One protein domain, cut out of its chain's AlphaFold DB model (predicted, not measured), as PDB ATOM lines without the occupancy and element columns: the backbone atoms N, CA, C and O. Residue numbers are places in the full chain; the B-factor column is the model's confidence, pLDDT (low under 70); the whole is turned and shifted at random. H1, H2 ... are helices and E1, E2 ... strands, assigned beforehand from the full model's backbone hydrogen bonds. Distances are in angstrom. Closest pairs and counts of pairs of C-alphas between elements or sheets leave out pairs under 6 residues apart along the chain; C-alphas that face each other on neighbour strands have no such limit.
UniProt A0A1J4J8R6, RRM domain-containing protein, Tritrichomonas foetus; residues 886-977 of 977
ATOM      1  N   ILE A 886    -106.955 171.527 -54.855       97.06
ATOM      2  CA  ILE A 886    -106.553 172.319 -56.014       97.06
ATOM      3  C   ILE A 886    -107.780 172.548 -56.879       97.06
ATOM      4  O   ILE A 886    -108.475 171.583 -57.189       97.06
ATOM      5  N   VAL A 887    -108.023 173.795 -57.270       97.25
ATOM      6  CA  VAL A 887    -108.960 174.146 -58.343       97.25
ATOM      7  C   VAL A 887    -108.130 174.739 -59.468       97.25
ATOM      8  O   VAL A 887    -107.481 175.764 -59.260       97.25
ATOM      9  N   ASP A 888    -108.087 174.058 -60.609       97.00
ATOM     10  CA  ASP A 888    -107.229 174.421 -61.738       97.00
ATOM     11  C   ASP A 888    -107.928 174.081 -63.072       97.00
ATOM     12  O   ASP A 888    -108.170 172.891 -63.304       97.00
ATOM     13  N   PRO A 889    -108.271 175.078 -63.913       96.56
ATOM     14  CA  PRO A 889    -108.182 176.521 -63.649       96.56
ATOM     15  C   PRO A 889    -109.296 177.033 -62.708       96.56
ATOM     16  O   PRO A 889    -110.321 176.377 -62.514       96.56
ATOM     17  N   ILE A 890    -109.111 178.221 -62.116       96.69
ATOM     18  CA  ILE A 890    -110.199 178.985 -61.466       96.69
ATOM     19  C   ILE A 890    -110.868 179.949 -62.464       96.69
ATOM     20  O   ILE A 890    -110.205 180.374 -63.415       96.69
ATOM     21  N   PRO A 891    -112.141 180.346 -62.245       95.75
ATOM     22  CA  PRO A 891    -112.834 181.305 -63.109       95.75
ATOM     23  C   PRO A 891    -112.090 182.640 -63.247       95.75
ATOM     24  O   PRO A 891    -111.405 183.096 -62.325       95.75
ATOM     25  N   ASN A 892    -112.243 183.301 -64.397       92.12
ATOM     26  CA  ASN A 892    -111.544 184.558 -64.679       92.12
ATOM     27  C   ASN A 892    -111.888 185.648 -63.649       92.12
ATOM     28  O   ASN A 892    -113.050 185.876 -63.312       92.12
ATOM     29  N   GLY A 893    -110.858 186.340 -63.156       88.31
ATOM     30  CA  GLY A 893    -111.004 187.388 -62.143       88.31
ATOM     31  C   GLY A 893    -111.307 186.876 -60.730       88.31
ATOM     32  O   GLY A 893    -111.658 187.681 -59.872       88.31
ATOM     33  N   ALA A 894    -111.218 185.567 -60.471       91.62
ATOM     34  CA  ALA A 894    -111.254 185.014 -59.118       91.62
ATOM     35  C   ALA A 894    -109.971 185.365 -58.344       91.62
ATOM     36  O   ALA A 894    -108.864 185.158 -58.848       91.62
ATOM     37  N   ASN A 895    -110.115 185.853 -57.110       93.88
ATOM     38  CA  ASN A 895    -108.991 186.133 -56.207       93.88
ATOM     39  C   ASN A 895    -109.105 185.379 -54.868       93.88
ATOM     40  O   ASN A 895    -110.105 184.707 -54.583       93.88
ATOM     41  N   ALA A 896    -108.058 185.471 -54.041       91.38
ATOM     42  CA  ALA A 896    -107.976 184.763 -52.762       91.38
ATOM     43  C   ALA A 896    -109.125 185.125 -51.796       91.38
ATOM     44  O   ALA A 896    -109.702 184.238 -51.159       91.38
ATOM     45  N   ALA A 897    -109.490 186.409 -51.718       91.81
ATOM     46  CA  ALA A 897    -110.505 186.921 -50.797       91.81
ATOM     47  C   ALA A 897    -111.921 186.446 -51.161       91.81
ATOM     48  O   ALA A 897    -112.704 186.056 -50.286       91.81
ATOM     49  N   GLU A 898    -112.249 186.419 -52.452       94.25
ATOM     50  CA  GLU A 898    -113.543 185.933 -52.936       94.25
ATOM     51  C   GLU A 898    -113.706 184.430 -52.692       94.25
ATOM     52  O   GLU A 898    -114.729 184.001 -52.160       94.25
ATOM     53  N   LEU A 899    -112.682 183.624 -52.997       94.88
ATOM     54  CA  LEU A 899    -112.709 182.178 -52.743       94.88
ATOM     55  C   LEU A 899    -112.746 181.855 -51.243       94.88
ATOM     56  O   LEU A 899    -113.387 180.889 -50.822       94.88
ATOM     57  N   ARG A 900    -112.107 182.683 -50.409       93.62
ATOM     58  CA  ARG A 900    -112.201 182.577 -48.949       93.62
ATOM     59  C   ARG A 900    -113.617 182.866 -48.456       93.62
ATOM     60  O   ARG A 900    -114.109 182.128 -47.605       93.62
ATOM     61  N   THR A 901    -114.264 183.894 -49.004       95.75
ATOM     62  CA  THR A 901    -115.662 184.238 -48.701       95.75
ATOM     63  C   THR A 901    -116.600 183.112 -49.132       95.75
ATOM     64  O   THR A 901    -117.432 182.671 -48.340       95.75
ATOM     65  N   PHE A 902    -116.384 182.569 -50.333       96.25
ATOM     66  CA  PHE A 902    -117.133 181.433 -50.870       96.25
ATOM     67  C   PHE A 902    -117.013 180.177 -49.994       96.25
ATOM     68  O   PHE A 902    -117.974 179.449 -49.800       96.25
ATOM     69  N   CYS A 903    -115.845 179.942 -49.390       95.56
ATOM     70  CA  CYS A 903    -115.612 178.817 -48.481       95.56
ATOM     71  C   CYS A 903    -115.763 179.168 -46.986       95.56
ATOM     72  O   CYS A 903    -115.307 178.390 -46.145       95.56
ATOM     73  N   SER A 904    -116.355 180.308 -46.622       93.94
ATOM     74  CA  SER A 904    -116.320 180.839 -45.244       93.94
ATOM     75  C   SER A 904    -116.886 179.878 -44.182       93.94
ATOM     76  O   SER A 904    -116.279 179.710 -43.118       93.94
ATOM     77  N   ASP A 905    -117.948 179.136 -44.504       93.50
ATOM     78  CA  ASP A 905    -118.588 178.164 -43.600       93.50
ATOM     79  C   ASP A 905    -117.893 176.792 -43.541       93.50
ATOM     80  O   ASP A 905    -118.253 175.898 -42.760       93.50
ATOM     81  N   CYS A 906    -116.839 176.597 -44.334       93.00
ATOM     82  CA  CYS A 906    -116.128 175.325 -44.385       93.00
ATOM     83  C   CYS A 906    -115.231 175.102 -43.156       93.00
ATOM     84  O   CYS A 906    -114.922 173.961 -42.812       93.00
ATOM     85  N   GLY A 907    -114.837 176.160 -42.445       90.69
ATOM     86  CA  GLY A 907    -113.918 176.115 -41.304       90.69
ATOM     87  C   GLY A 907    -112.579 176.789 -41.611       90.69
ATOM     88  O   GLY A 907    -112.470 177.594 -42.522       90.69
ATOM     89  N   LYS A 908    -111.526 176.495 -40.835       88.56
ATOM     90  CA  LYS A 908    -110.228 177.185 -40.983       88.56
ATOM     91  C   LYS A 908    -109.365 176.555 -42.087       88.56
ATOM     92  O   LYS A 908    -109.008 175.377 -41.985       88.56
ATOM     93  N   PHE A 909    -108.967 177.353 -43.074       92.62
ATOM     94  CA  PHE A 909    -108.045 177.000 -44.161       92.62
ATOM     95  C   PHE A 909    -107.217 178.222 -44.594       92.62
ATOM     96  O   PHE A 909    -107.578 179.364 -44.297       92.62
ATOM     97  N   ASP A 910    -106.109 177.953 -45.279       89.31
ATOM     98  CA  ASP A 910    -105.266 178.954 -45.947       89.31
ATOM     99  C   ASP A 910    -105.449 178.810 -47.471       89.31
ATOM    100  O   ASP A 910    -105.727 177.695 -47.929       89.31
ATOM    101  N   ILE A 911    -105.309 179.886 -48.250       93.56
ATOM    102  CA  ILE A 911    -105.456 179.856 -49.714       93.56
ATOM    103  C   ILE A 911    -104.262 180.542 -50.390       93.56
ATOM    104  O   ILE A 911    -103.731 181.527 -49.890       93.56
ATOM    105  N   LYS A 912    -103.816 179.991 -51.518       92.50
ATOM    106  CA  LYS A 912    -102.796 180.585 -52.388       92.50
ATOM    107  C   LYS A 912    -103.318 180.591 -53.820       92.50
ATOM    108  O   LYS A 912    -103.789 179.545 -54.274       92.50
ATOM    109  N   ILE A 913    -103.212 181.724 -54.513       93.25
ATOM    110  CA  ILE A 913    -103.517 181.828 -55.945       93.25
ATOM    111  C   ILE A 913    -102.208 181.985 -56.719       93.25
ATOM    112  O   ILE A 913    -101.349 182.779 -56.346       93.25
ATOM    113  N   GLU A 914    -102.045 181.204 -57.780       92.94
ATOM    114  CA  GLU A 914    -100.880 181.255 -58.675       92.94
ATOM    115  C   GLU A 914    -101.287 180.859 -60.104       92.94
ATOM    116  O   GLU A 914    -102.463 180.589 -60.352       92.94
ATOM    117  N   GLY A 915    -100.342 180.833 -61.046       92.31
ATOM    118  CA  GLY A 915    -100.588 180.420 -62.432       92.31
ATOM    119  C   GLY A 915    -101.158 179.002 -62.568       92.31
ATOM    120  O   GLY A 915    -100.797 178.095 -61.811       92.31
ATOM    121  N   SER A 916    -102.064 178.802 -63.531       95.06
ATOM    122  CA  SER A 916    -102.634 177.490 -63.861       95.06
ATOM    123  C   SER A 916    -101.553 176.545 -64.385       95.06
ATOM    124  O   SER A 916    -100.631 176.957 -65.093       95.06
ATOM    125  N   SER A 917    -101.673 175.262 -64.041       94.75
ATOM    126  CA  SER A 917    -100.833 174.199 -64.612       94.75
ATOM    127  C   SER A 917    -101.477 173.484 -65.799       94.75
ATOM    128  O   SER A 917    -100.880 172.564 -66.350       94.75
ATOM    129  N   GLN A 918    -102.704 173.868 -66.165       95.00
ATOM    130  CA  GLN A 918    -103.493 173.205 -67.206       95.00
ATOM    131  C   GLN A 918    -103.768 174.113 -68.406       95.00
ATOM    132  O   GLN A 918    -103.785 173.620 -69.530       95.00
ATOM    133  N   GLU A 919    -103.962 175.417 -68.193       94.75
ATOM    134  CA  GLU A 919    -104.353 176.357 -69.249       94.75
ATOM    135  C   GLU A 919    -103.504 177.637 -69.216       94.75
ATOM    136  O   GLU A 919    -103.356 178.274 -68.173       94.75
ATOM    137  N   ILE A 920    -102.955 178.041 -70.367       93.06
ATOM    138  CA  ILE A 920    -102.188 179.290 -70.519       93.06
ATOM    139  C   ILE A 920    -103.117 180.504 -70.323       93.06
ATOM    140  O   ILE A 920    -104.243 180.523 -70.819       93.06
ATOM    141  N   GLY A 921    -102.650 181.522 -69.600       89.00
ATOM    142  CA  GLY A 921    -103.385 182.746 -69.270       89.00
ATOM    143  C   GLY A 921    -104.421 182.596 -68.149       89.00
ATOM    144  O   GLY A 921    -105.210 183.514 -67.917       89.00
ATOM    145  N   LYS A 922    -104.461 181.450 -67.457       94.62
ATOM    146  CA  LYS A 922    -105.391 181.165 -66.350       94.62
ATOM    147  C   LYS A 922    -104.656 181.036 -65.017       94.62
ATOM    148  O   LYS A 922    -103.453 180.791 -64.966       94.62
ATOM    149  N   ARG A 923    -105.396 181.158 -63.910       94.50
ATOM    150  CA  ARG A 923    -104.892 180.969 -62.535       94.50
ATOM    151  C   ARG A 923    -105.430 179.670 -61.932       94.50
ATOM    152  O   ARG A 923    -106.388 179.089 -62.440       94.50
ATOM    153  N   ARG A 924    -104.852 179.244 -60.811       96.44
ATOM    154  CA  ARG A 924    -105.333 178.143 -59.968       96.44
ATOM    155  C   ARG A 924    -105.358 178.535 -58.498       96.44
ATOM    156  O   ARG A 924    -104.583 179.386 -58.064       96.44
ATOM    157  N   ALA A 925    -106.194 177.857 -57.718       96.88
ATOM    158  CA  ALA A 925    -106.246 178.005 -56.268       96.88
ATOM    159  C   ALA A 925    -105.730 176.754 -55.552       96.88
ATOM    160  O   ALA A 925    -106.202 175.643 -55.796       96.88
ATOM    161  N   ILE A 926    -104.807 176.952 -54.610       95.81
ATOM    162  CA  ILE A 926    -104.303 175.929 -53.691       95.81
ATOM    163  C   ILE A 926    -104.860 176.210 -52.299       95.81
ATOM    164  O   ILE A 926    -104.417 177.119 -51.598       95.81
ATOM    165  N   ILE A 927    -105.816 175.393 -51.870       95.88
ATOM    166  CA  ILE A 927    -106.493 175.533 -50.581       95.88
ATOM    167  C   ILE A 927    -105.926 174.506 -49.605       95.88
ATOM    168  O   ILE A 927    -105.889 173.302 -49.877       95.88
ATOM    169  N   GLN A 928    -105.492 174.975 -48.437       92.81
ATOM    170  CA  GLN A 928    -104.845 174.180 -47.399       92.81
ATOM    171  C   GLN A 928    -105.708 174.126 -46.124       92.81
ATOM    172  O   GLN A 928    -105.602 174.990 -45.251       92.81
ATOM    173  N   PRO A 929    -106.528 173.075 -45.945       92.06
ATOM    174  CA  PRO A 929    -107.388 172.944 -44.772       92.06
ATOM    175  C   PRO A 929    -106.596 172.708 -43.481       92.06
ATOM    176  O   PRO A 929    -105.675 171.885 -43.456       92.06
ATOM    177  N   ARG A 930    -106.995 173.364 -42.378       84.62
ATOM    178  CA  ARG A 930    -106.380 173.181 -41.045       84.62
ATOM    179  C   ARG A 930    -106.999 172.038 -40.235       84.62
ATOM    180  O   ARG A 930    -106.426 171.621 -39.233       84.62
ATOM    181  N   ASN A 931    -108.157 171.515 -40.643       83.19
ATOM    182  CA  ASN A 931    -108.805 170.362 -40.009       83.19
ATOM    183  C   ASN A 931    -109.595 169.504 -41.024       83.19
ATOM    184  O   ASN A 931    -109.778 169.893 -42.176       83.19
ATOM    185  N   THR A 932    -110.037 168.306 -40.614       83.56
ATOM    186  CA  THR A 932    -110.760 167.362 -41.498       83.56
ATOM    187  C   THR A 932    -112.107 167.913 -41.972       83.56
ATOM    188  O   THR A 932    -112.469 167.669 -43.117       83.56
ATOM    189  N   ARG A 933    -112.819 168.672 -41.128       86.38
ATOM    190  CA  ARG A 933    -114.105 169.288 -41.484       86.38
ATOM    191  C   ARG A 933    -113.926 170.298 -42.619       86.38
ATOM    192  O   ARG A 933    -114.585 170.159 -43.636       86.38
ATOM    193  N   ALA A 934    -112.947 171.195 -42.506       92.06
ATOM    194  CA  ALA A 934    -112.576 172.132 -43.568       92.06
ATOM    195  C   ALA A 934    -112.150 171.425 -44.849       92.06
ATOM    196  O   ALA A 934    -112.538 171.839 -45.931       92.06
ATOM    197  N   LYS A 935    -111.427 170.304 -44.747       93.25
ATOM    198  CA  LYS A 935    -111.064 169.517 -45.930       93.25
ATOM    199  C   LYS A 935    -112.295 168.996 -46.673       93.25
ATOM    200  O   LYS A 935    -112.343 169.080 -47.893       93.25
ATOM    201  N   VAL A 936    -113.243 168.404 -45.952       92.19
ATOM    202  CA  VAL A 936    -114.446 167.826 -46.566       92.19
ATOM    203  C   VAL A 936    -115.352 168.934 -47.091       92.19
ATOM    204  O   VAL A 936    -115.744 168.881 -48.249       92.19
ATOM    205  N   ASN A 937    -115.601 169.966 -46.286       94.88
ATOM    206  CA  ASN A 937    -116.524 171.039 -46.635       94.88
ATOM    207  C   ASN A 937    -116.007 171.886 -47.801       94.88
ATOM    208  O   ASN A 937    -116.735 172.027 -48.773       94.88
ATOM    209  N   CYS A 938    -114.747 172.353 -47.773       96.12
ATOM    210  CA  CYS A 938    -114.181 173.100 -48.905       96.12
ATOM    211  C   CYS A 938    -114.245 172.263 -50.183       96.12
ATOM    212  O   CYS A 938    -114.646 172.759 -51.223       96.12
ATOM    213  N   PHE A 939    -113.890 170.976 -50.112       97.00
ATOM    214  CA  PHE A 939    -113.912 170.118 -51.293       97.00
ATOM    215  C   PHE A 939    -115.321 169.919 -51.858       97.00
ATOM    216  O   PHE A 939    -115.471 169.808 -53.070       97.00
ATOM    217  N   ASN A 940    -116.330 169.832 -50.990       95.12
ATOM    218  CA  ASN A 940    -117.715 169.669 -51.412       95.12
ATOM    219  C   ASN A 940    -118.256 170.972 -52.005       95.12
ATOM    220  O   ASN A 940    -118.748 170.943 -53.126       95.12
ATOM    221  N   VAL A 941    -118.103 172.105 -51.311       96.69
ATOM    222  CA  VAL A 941    -118.561 173.427 -51.783       96.69
ATOM    223  C   VAL A 941    -117.945 173.751 -53.144       96.69
ATOM    224  O   VAL A 941    -118.665 174.012 -54.100       96.69
ATOM    225  N   LEU A 942    -116.625 173.588 -53.285       96.38
ATOM    226  CA  LEU A 942    -115.920 173.862 -54.542       96.38
ATOM    227  C   LEU A 942    -116.300 172.926 -55.702       96.38
ATOM    228  O   LEU A 942    -115.949 173.240 -56.828       96.38
ATOM    229  N   ASN A 943    -116.952 171.784 -55.456       94.81
ATOM    230  CA  ASN A 943    -117.390 170.855 -56.511       94.81
ATOM    231  C   ASN A 943    -118.909 170.861 -56.749       94.81
ATOM    232  O   ASN A 943    -119.360 170.252 -57.714       94.81
ATOM    233  N   SER A 944    -119.704 171.454 -55.855       88.88
ATOM    234  CA  SER A 944    -121.173 171.355 -55.898       88.88
ATOM    235  C   SER A 944    -121.879 172.686 -56.119       88.88
ATOM    236  O   SER A 944    -123.032 172.687 -56.543       88.88
ATOM    237  N   GLU A 945    -121.199 173.808 -55.887       92.81
ATOM    238  CA  GLU A 945    -121.768 175.143 -56.040       92.81
ATOM    239  C   GLU A 945    -121.108 175.895 -57.203       92.81
ATOM    240  O   GLU A 945    -119.916 175.744 -57.478       92.81
ATOM    241  N   PHE A 946    -121.897 176.717 -57.896       92.00
ATOM    242  CA  PHE A 946    -121.396 177.579 -58.964       92.00
ATOM    243  C   PHE A 946    -120.702 178.801 -58.360       92.00
ATOM    244  O   PHE A 946    -121.290 179.529 -57.560       92.00
ATOM    245  N   PHE A 947    -119.472 179.071 -58.792       94.12
ATOM    246  CA  PHE A 947    -118.726 180.268 -58.423       94.12
ATOM    247  C   PHE A 947    -118.566 181.156 -59.653       94.12
ATOM    248  O   PHE A 947    -118.047 180.724 -60.678       94.12
ATOM    249  N   LYS A 948    -119.072 182.394 -59.571       91.19
ATOM    250  CA  LYS A 948    -119.150 183.331 -60.711       91.19
ATOM    251  C   LYS A 948    -119.813 182.726 -61.966       91.19
ATOM    252  O   LYS A 948    -119.432 183.036 -63.085       91.19
ATOM    253  N   GLY A 949    -120.823 181.872 -61.776       90.81
ATOM    254  CA  GLY A 949    -121.562 181.230 -62.870       90.81
ATOM    255  C   GLY A 949    -120.871 180.011 -63.491       90.81
ATOM    256  O   GLY A 949    -121.462 179.369 -64.356       90.81
ATOM    257  N   GLU A 950    -119.677 179.640 -63.023       92.88
ATOM    258  CA  GLU A 950    -118.930 178.471 -63.493       92.88
ATOM    259  C   GLU A 950    -118.842 177.395 -62.401       92.88
ATOM    260  O   GLU A 950    -118.757 177.687 -61.205       92.88
ATOM    261  N   MET A 951    -118.877 176.126 -62.810       92.75
ATOM    262  CA  MET A 951    -118.669 175.002 -61.899       92.75
ATOM    263  C   MET A 951    -117.165 174.753 -61.760       92.75
ATOM    264  O   MET A 951    -116.479 174.488 -62.746       92.75
ATOM    265  N   MET A 952    -116.649 174.832 -60.536       95.75
ATOM    266  CA  MET A 952    -115.239 174.565 -60.261       95.75
ATOM    267  C   MET A 952    -114.971 173.058 -60.152       95.75
ATOM    268  O   MET A 952    -115.819 172.282 -59.716       95.75
ATOM    269  N   LYS A 953    -113.757 172.637 -60.530       95.38
ATOM    270  CA  LYS A 953    -113.308 171.243 -60.420       95.38
ATOM    271  C   LYS A 953    -112.199 171.130 -59.381       95.38
ATOM    272  O   LYS A 953    -111.023 171.341 -59.671       95.38
ATOM    273  N   ALA A 954    -112.578 170.791 -58.153       96.88
ATOM    274  CA  ALA A 954    -111.646 170.628 -57.047       96.88
ATOM    275  C   ALA A 954    -111.069 169.203 -56.991       96.88
ATOM    276  O   ALA A 954    -111.803 168.215 -56.938       96.88
ATOM    277  N   VAL A 955    -109.740 169.087 -56.903       96.19
ATOM    278  CA  VAL A 955    -108.999 167.820 -56.781       96.19
ATOM    279  C   VAL A 955    -108.182 167.807 -55.492       96.19
ATOM    280  O   VAL A 955    -107.554 168.793 -55.119       96.19
ATOM    281  N   ARG A 956    -108.163 166.673 -54.781       94.62
ATOM    282  CA  ARG A 956    -107.289 166.485 -53.610       94.62
ATOM    283  C   ARG A 956    -105.997 165.849 -54.077       94.62
ATOM    284  O   ARG A 956    -106.010 164.688 -54.474       94.62
ATOM    285  N   ILE A 957    -104.889 166.562 -53.959       91.12
ATOM    286  CA  ILE A 957    -103.595 166.065 -54.424       91.12
ATOM    287  C   ILE A 957    -102.587 166.031 -53.280       91.12
ATOM    288  O   ILE A 957    -102.693 166.773 -52.301       91.12
ATOM    289  N   SER A 958    -101.630 165.108 -53.348       84.62
ATOM    290  CA  SER A 958    -100.508 165.119 -52.413       84.62
ATOM    291  C   SER A 958     -99.629 166.339 -52.714       84.62
ATOM    292  O   SER A 958     -99.510 166.728 -53.872       84.62
ATOM    293  N   ARG A 959     -99.006 166.957 -51.701       80.12
ATOM    294  CA  ARG A 959     -98.170 168.155 -51.919       80.12
ATOM    295  C   ARG A 959     -97.029 167.919 -52.907       80.12
ATOM    296  O   ARG A 959     -96.737 168.802 -53.696       80.12
ATOM    297  N   SER A 960     -96.415 166.739 -52.867       81.00
ATOM    298  CA  SER A 960     -95.346 166.337 -53.788       81.00
ATOM    299  C   SER A 960     -95.837 166.062 -55.209       81.00
ATOM    300  O   SER A 960     -95.022 165.907 -56.105       81.00
ATOM    301  N   SER A 961     -97.151 165.960 -55.409       87.88
ATOM    302  CA  SER A 961     -97.763 165.679 -56.707       87.88
ATOM    303  C   SER A 961     -98.450 166.904 -57.312       87.88
ATOM    304  O   SER A 961     -99.079 166.756 -58.351       87.88
ATOM    305  N   ILE A 962     -98.382 168.085 -56.681       89.75
ATOM    306  CA  ILE A 962     -98.907 169.321 -57.276       89.75
ATOM    307  C   ILE A 962     -98.013 169.662 -58.479       89.75
ATOM    308  O   ILE A 962     -96.830 169.930 -58.260       89.75
ATOM    309  N   PRO A 963     -98.528 169.647 -59.723       90.38
ATOM    310  CA  PRO A 963     -97.738 170.042 -60.888       90.38
ATOM    311  C   PRO A 963     -97.327 171.517 -60.764       90.38
ATOM    312  O   PRO A 963     -98.099 172.299 -60.202       90.38
ATOM    313  N   PRO A 964     -96.143 171.941 -61.231       91.38
ATOM    314  CA  PRO A 964     -95.805 173.364 -61.277       91.38
ATOM    315  C   PRO A 964     -96.761 174.126 -62.222       91.38
ATOM    316  O   PRO A 964     -97.388 173.489 -63.073       91.38
ATOM    317  N   PRO A 965     -96.927 175.453 -62.065       90.75
ATOM    318  CA  PRO A 965     -97.577 176.287 -63.081       90.75
ATOM    319  C   PRO A 965     -96.909 176.117 -64.455       90.75
ATOM    320  O   PRO A 965     -95.727 175.778 -64.509       90.75
ATOM    321  N   LEU A 966     -97.651 176.353 -65.543       90.50
ATOM    322  CA  LEU A 966     -97.048 176.467 -66.878       90.50
ATOM    323  C   LEU A 966     -96.074 177.651 -66.901       90.50
ATOM    324  O   LEU A 966     -96.341 178.658 -66.244       90.50
ATOM    325  N   ASP A 967     -94.976 177.535 -67.650       87.38
ATOM    326  CA  ASP A 967     -93.925 178.561 -67.697       87.38
ATOM    327  C   ASP A 967     -94.483 179.918 -68.158       87.38
ATOM    328  O   ASP A 967     -94.102 180.965 -67.639       87.38
ATOM    329  N   GLU A 968     -95.471 179.901 -69.055       86.75
ATOM    330  CA  GLU A 968     -96.182 181.078 -69.563       86.75
ATOM    331  C   GLU A 968     -97.127 181.730 -68.535       86.75
ATOM    332  O   GLU A 968     -97.642 182.817 -68.785       86.75
ATOM    333  N   ASN A 969     -97.364 181.076 -67.393       82.12
ATOM    334  CA  ASN A 969     -98.216 181.545 -66.296       82.12
ATOM    335  C   ASN A 969     -97.419 181.900 -65.027       82.12
ATOM    336  O   ASN A 969     -98.016 182.103 -63.962       82.12
ATOM    337  N   ILE A 970     -96.085 181.914 -65.095       76.75
ATOM    338  CA  ILE A 970     -95.230 182.344 -63.986       76.75
ATOM    339  C   ILE A 970     -95.245 183.880 -63.944       76.75
ATOM    340  O   ILE A 970     -94.351 184.537 -64.462       76.75
ATOM    341  N   ASP A 971     -96.294 184.445 -63.346       67.81
ATOM    342  CA  ASP A 971     -96.337 185.861 -62.965       67.81
ATOM    343  C   ASP A 971     -95.610 186.085 -61.625       67.81
ATOM    344  O   ASP A 971     -95.709 185.263 -60.706       67.81
ATOM    345  N   ASP A 972     -94.943 187.237 -61.480       54.28
ATOM    346  CA  ASP A 972     -94.277 187.666 -60.234       54.28
ATOM    347  C   ASP A 972     -95.277 187.991 -59.093       54.28
ATOM    348  O   ASP A 972     -94.913 187.986 -57.912       54.28
ATOM    349  N   ASP A 973     -96.560 188.199 -59.413       56.28
ATOM    350  CA  ASP A 973     -97.614 188.581 -58.465       56.28
ATOM    351  C   ASP A 973     -98.352 187.363 -57.875       56.28
ATOM    352  O   ASP A 973     -99.510 187.042 -58.181       56.28
ATOM    353  N   VAL A 974     -97.666 186.662 -56.969       60.50
ATOM    354  CA  VAL A 974     -98.258 185.572 -56.178       60.50
ATOM    355  C   VAL A 974     -99.066 186.136 -55.003       60.50
ATOM    356  O   VAL A 974     -98.508 186.621 -54.017       60.50
ATOM    357  N   GLU A 975    -100.391 185.993 -55.053       64.44
ATOM    358  CA  GLU A 975    -101.278 186.367 -53.947       64.44
ATOM    359  C   GLU A 975    -101.263 185.304 -52.835       64.44
ATOM    360  O   GLU A 975    -101.689 184.154 -53.019       64.44
ATOM    361  N   TYR A 976    -100.803 185.714 -51.650       49.34
ATOM    362  CA  TYR A 976    -100.897 184.948 -50.408       49.34
ATOM    363  C   TYR A 976    -101.819 185.655 -49.422       49.34
ATOM    364  O   TYR A 976    -101.552 186.798 -49.054       49.34
ATOM    365  N   ASP A 977    -102.826 184.935 -48.926       47.81
ATOM    366  CA  ASP A 977    -103.724 185.418 -47.875       47.81
ATOM    367  C   ASP A 977    -104.051 184.311 -46.864       47.81
ATOM    368  O   ASP A 977    -104.484 183.208 -47.287       47.81
TER     369      ASP A 977
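Overview. This is residues 886 to 977 of the 977 residues of the protein "RRM domain-containing protein" of Tritrichomonas foetus (UniProt A0A1J4J8R6). A long two-stranded hairpin, E1 and E2, runs through the middle, with the helices H1 and H2 on one side of it, H1 nearer E1 and H2 by the end of E2. On the other side the last stretch, residues 957 to 977, winds loosely past the turn of the hairpin and comes back to pair briefly with E1; the short strand E3 lies beyond E2, next to H2. The printed part has 92 residues with two named helices and three named strands, in the order H1 E1 E2 H2 E3, and the class is mixed, helices and strands, though under half of the residues are in named elements. The sheet, E1 - E2, is antiparallel. The whole is compact, with a radius of gyration of the C-alphas of 12.3 A, and spans 35 by 31 by 21 A.

Arrangement. Residues 886 to 895 come before H1, residues 896 to 902. A short link leads to E1, residues 909 to 915; the closest C-alphas of H1 and E1 are those of Ala 896 and Ile 913, 6.2 A apart. E1 and E2, residues 923 to 929, form a hairpin, antiparallel neighbours with 160 degrees between their directions. Across the pair, N 912 and O 926 are 2.9 A apart and N 926 and O 912 are 2.8 A apart, within hydrogen-bond range. A tight link joins E2 to H2, residues 932 to 944; their closest C-alphas are those of Pro 929 and Lys 935, 5.2 A apart. H1 and H2 are near each other. In both helices each O i to N i+4 pair is within hydrogen-bond range. After a short link comes E3, residues 954 to 956, which pairs with no named strand. The closest C-alphas of H2 and E3 are those of Asn 943 and Ala 954, 5.8 A apart. E3 is near E2 but apart from H1 and E1. Residues 975 to 976 pair antiparallel with residues 912 to 913 of E1.

Along the chain. H1 begins at C-alpha 896, (-107.976, 184.763, -52.762), and measures 9.9 A from first to last C-alpha. E1 is 20.0 A long and E2 19.7 A. H2 is 18.2 A long. E3, 6.9 A long, ends at C-alpha 956, (-107.289, 166.485, -53.610).

Size, cuts and confidence. The two C-alphas farthest apart are those of Arg 933 and Glu 968, 35.3 A. The printed part has no cut and ends at residue 977, the chain's last. No link between named elements is long. The mean pLDDT of the printed part is 89.5; residues 971 to 977 are under 70.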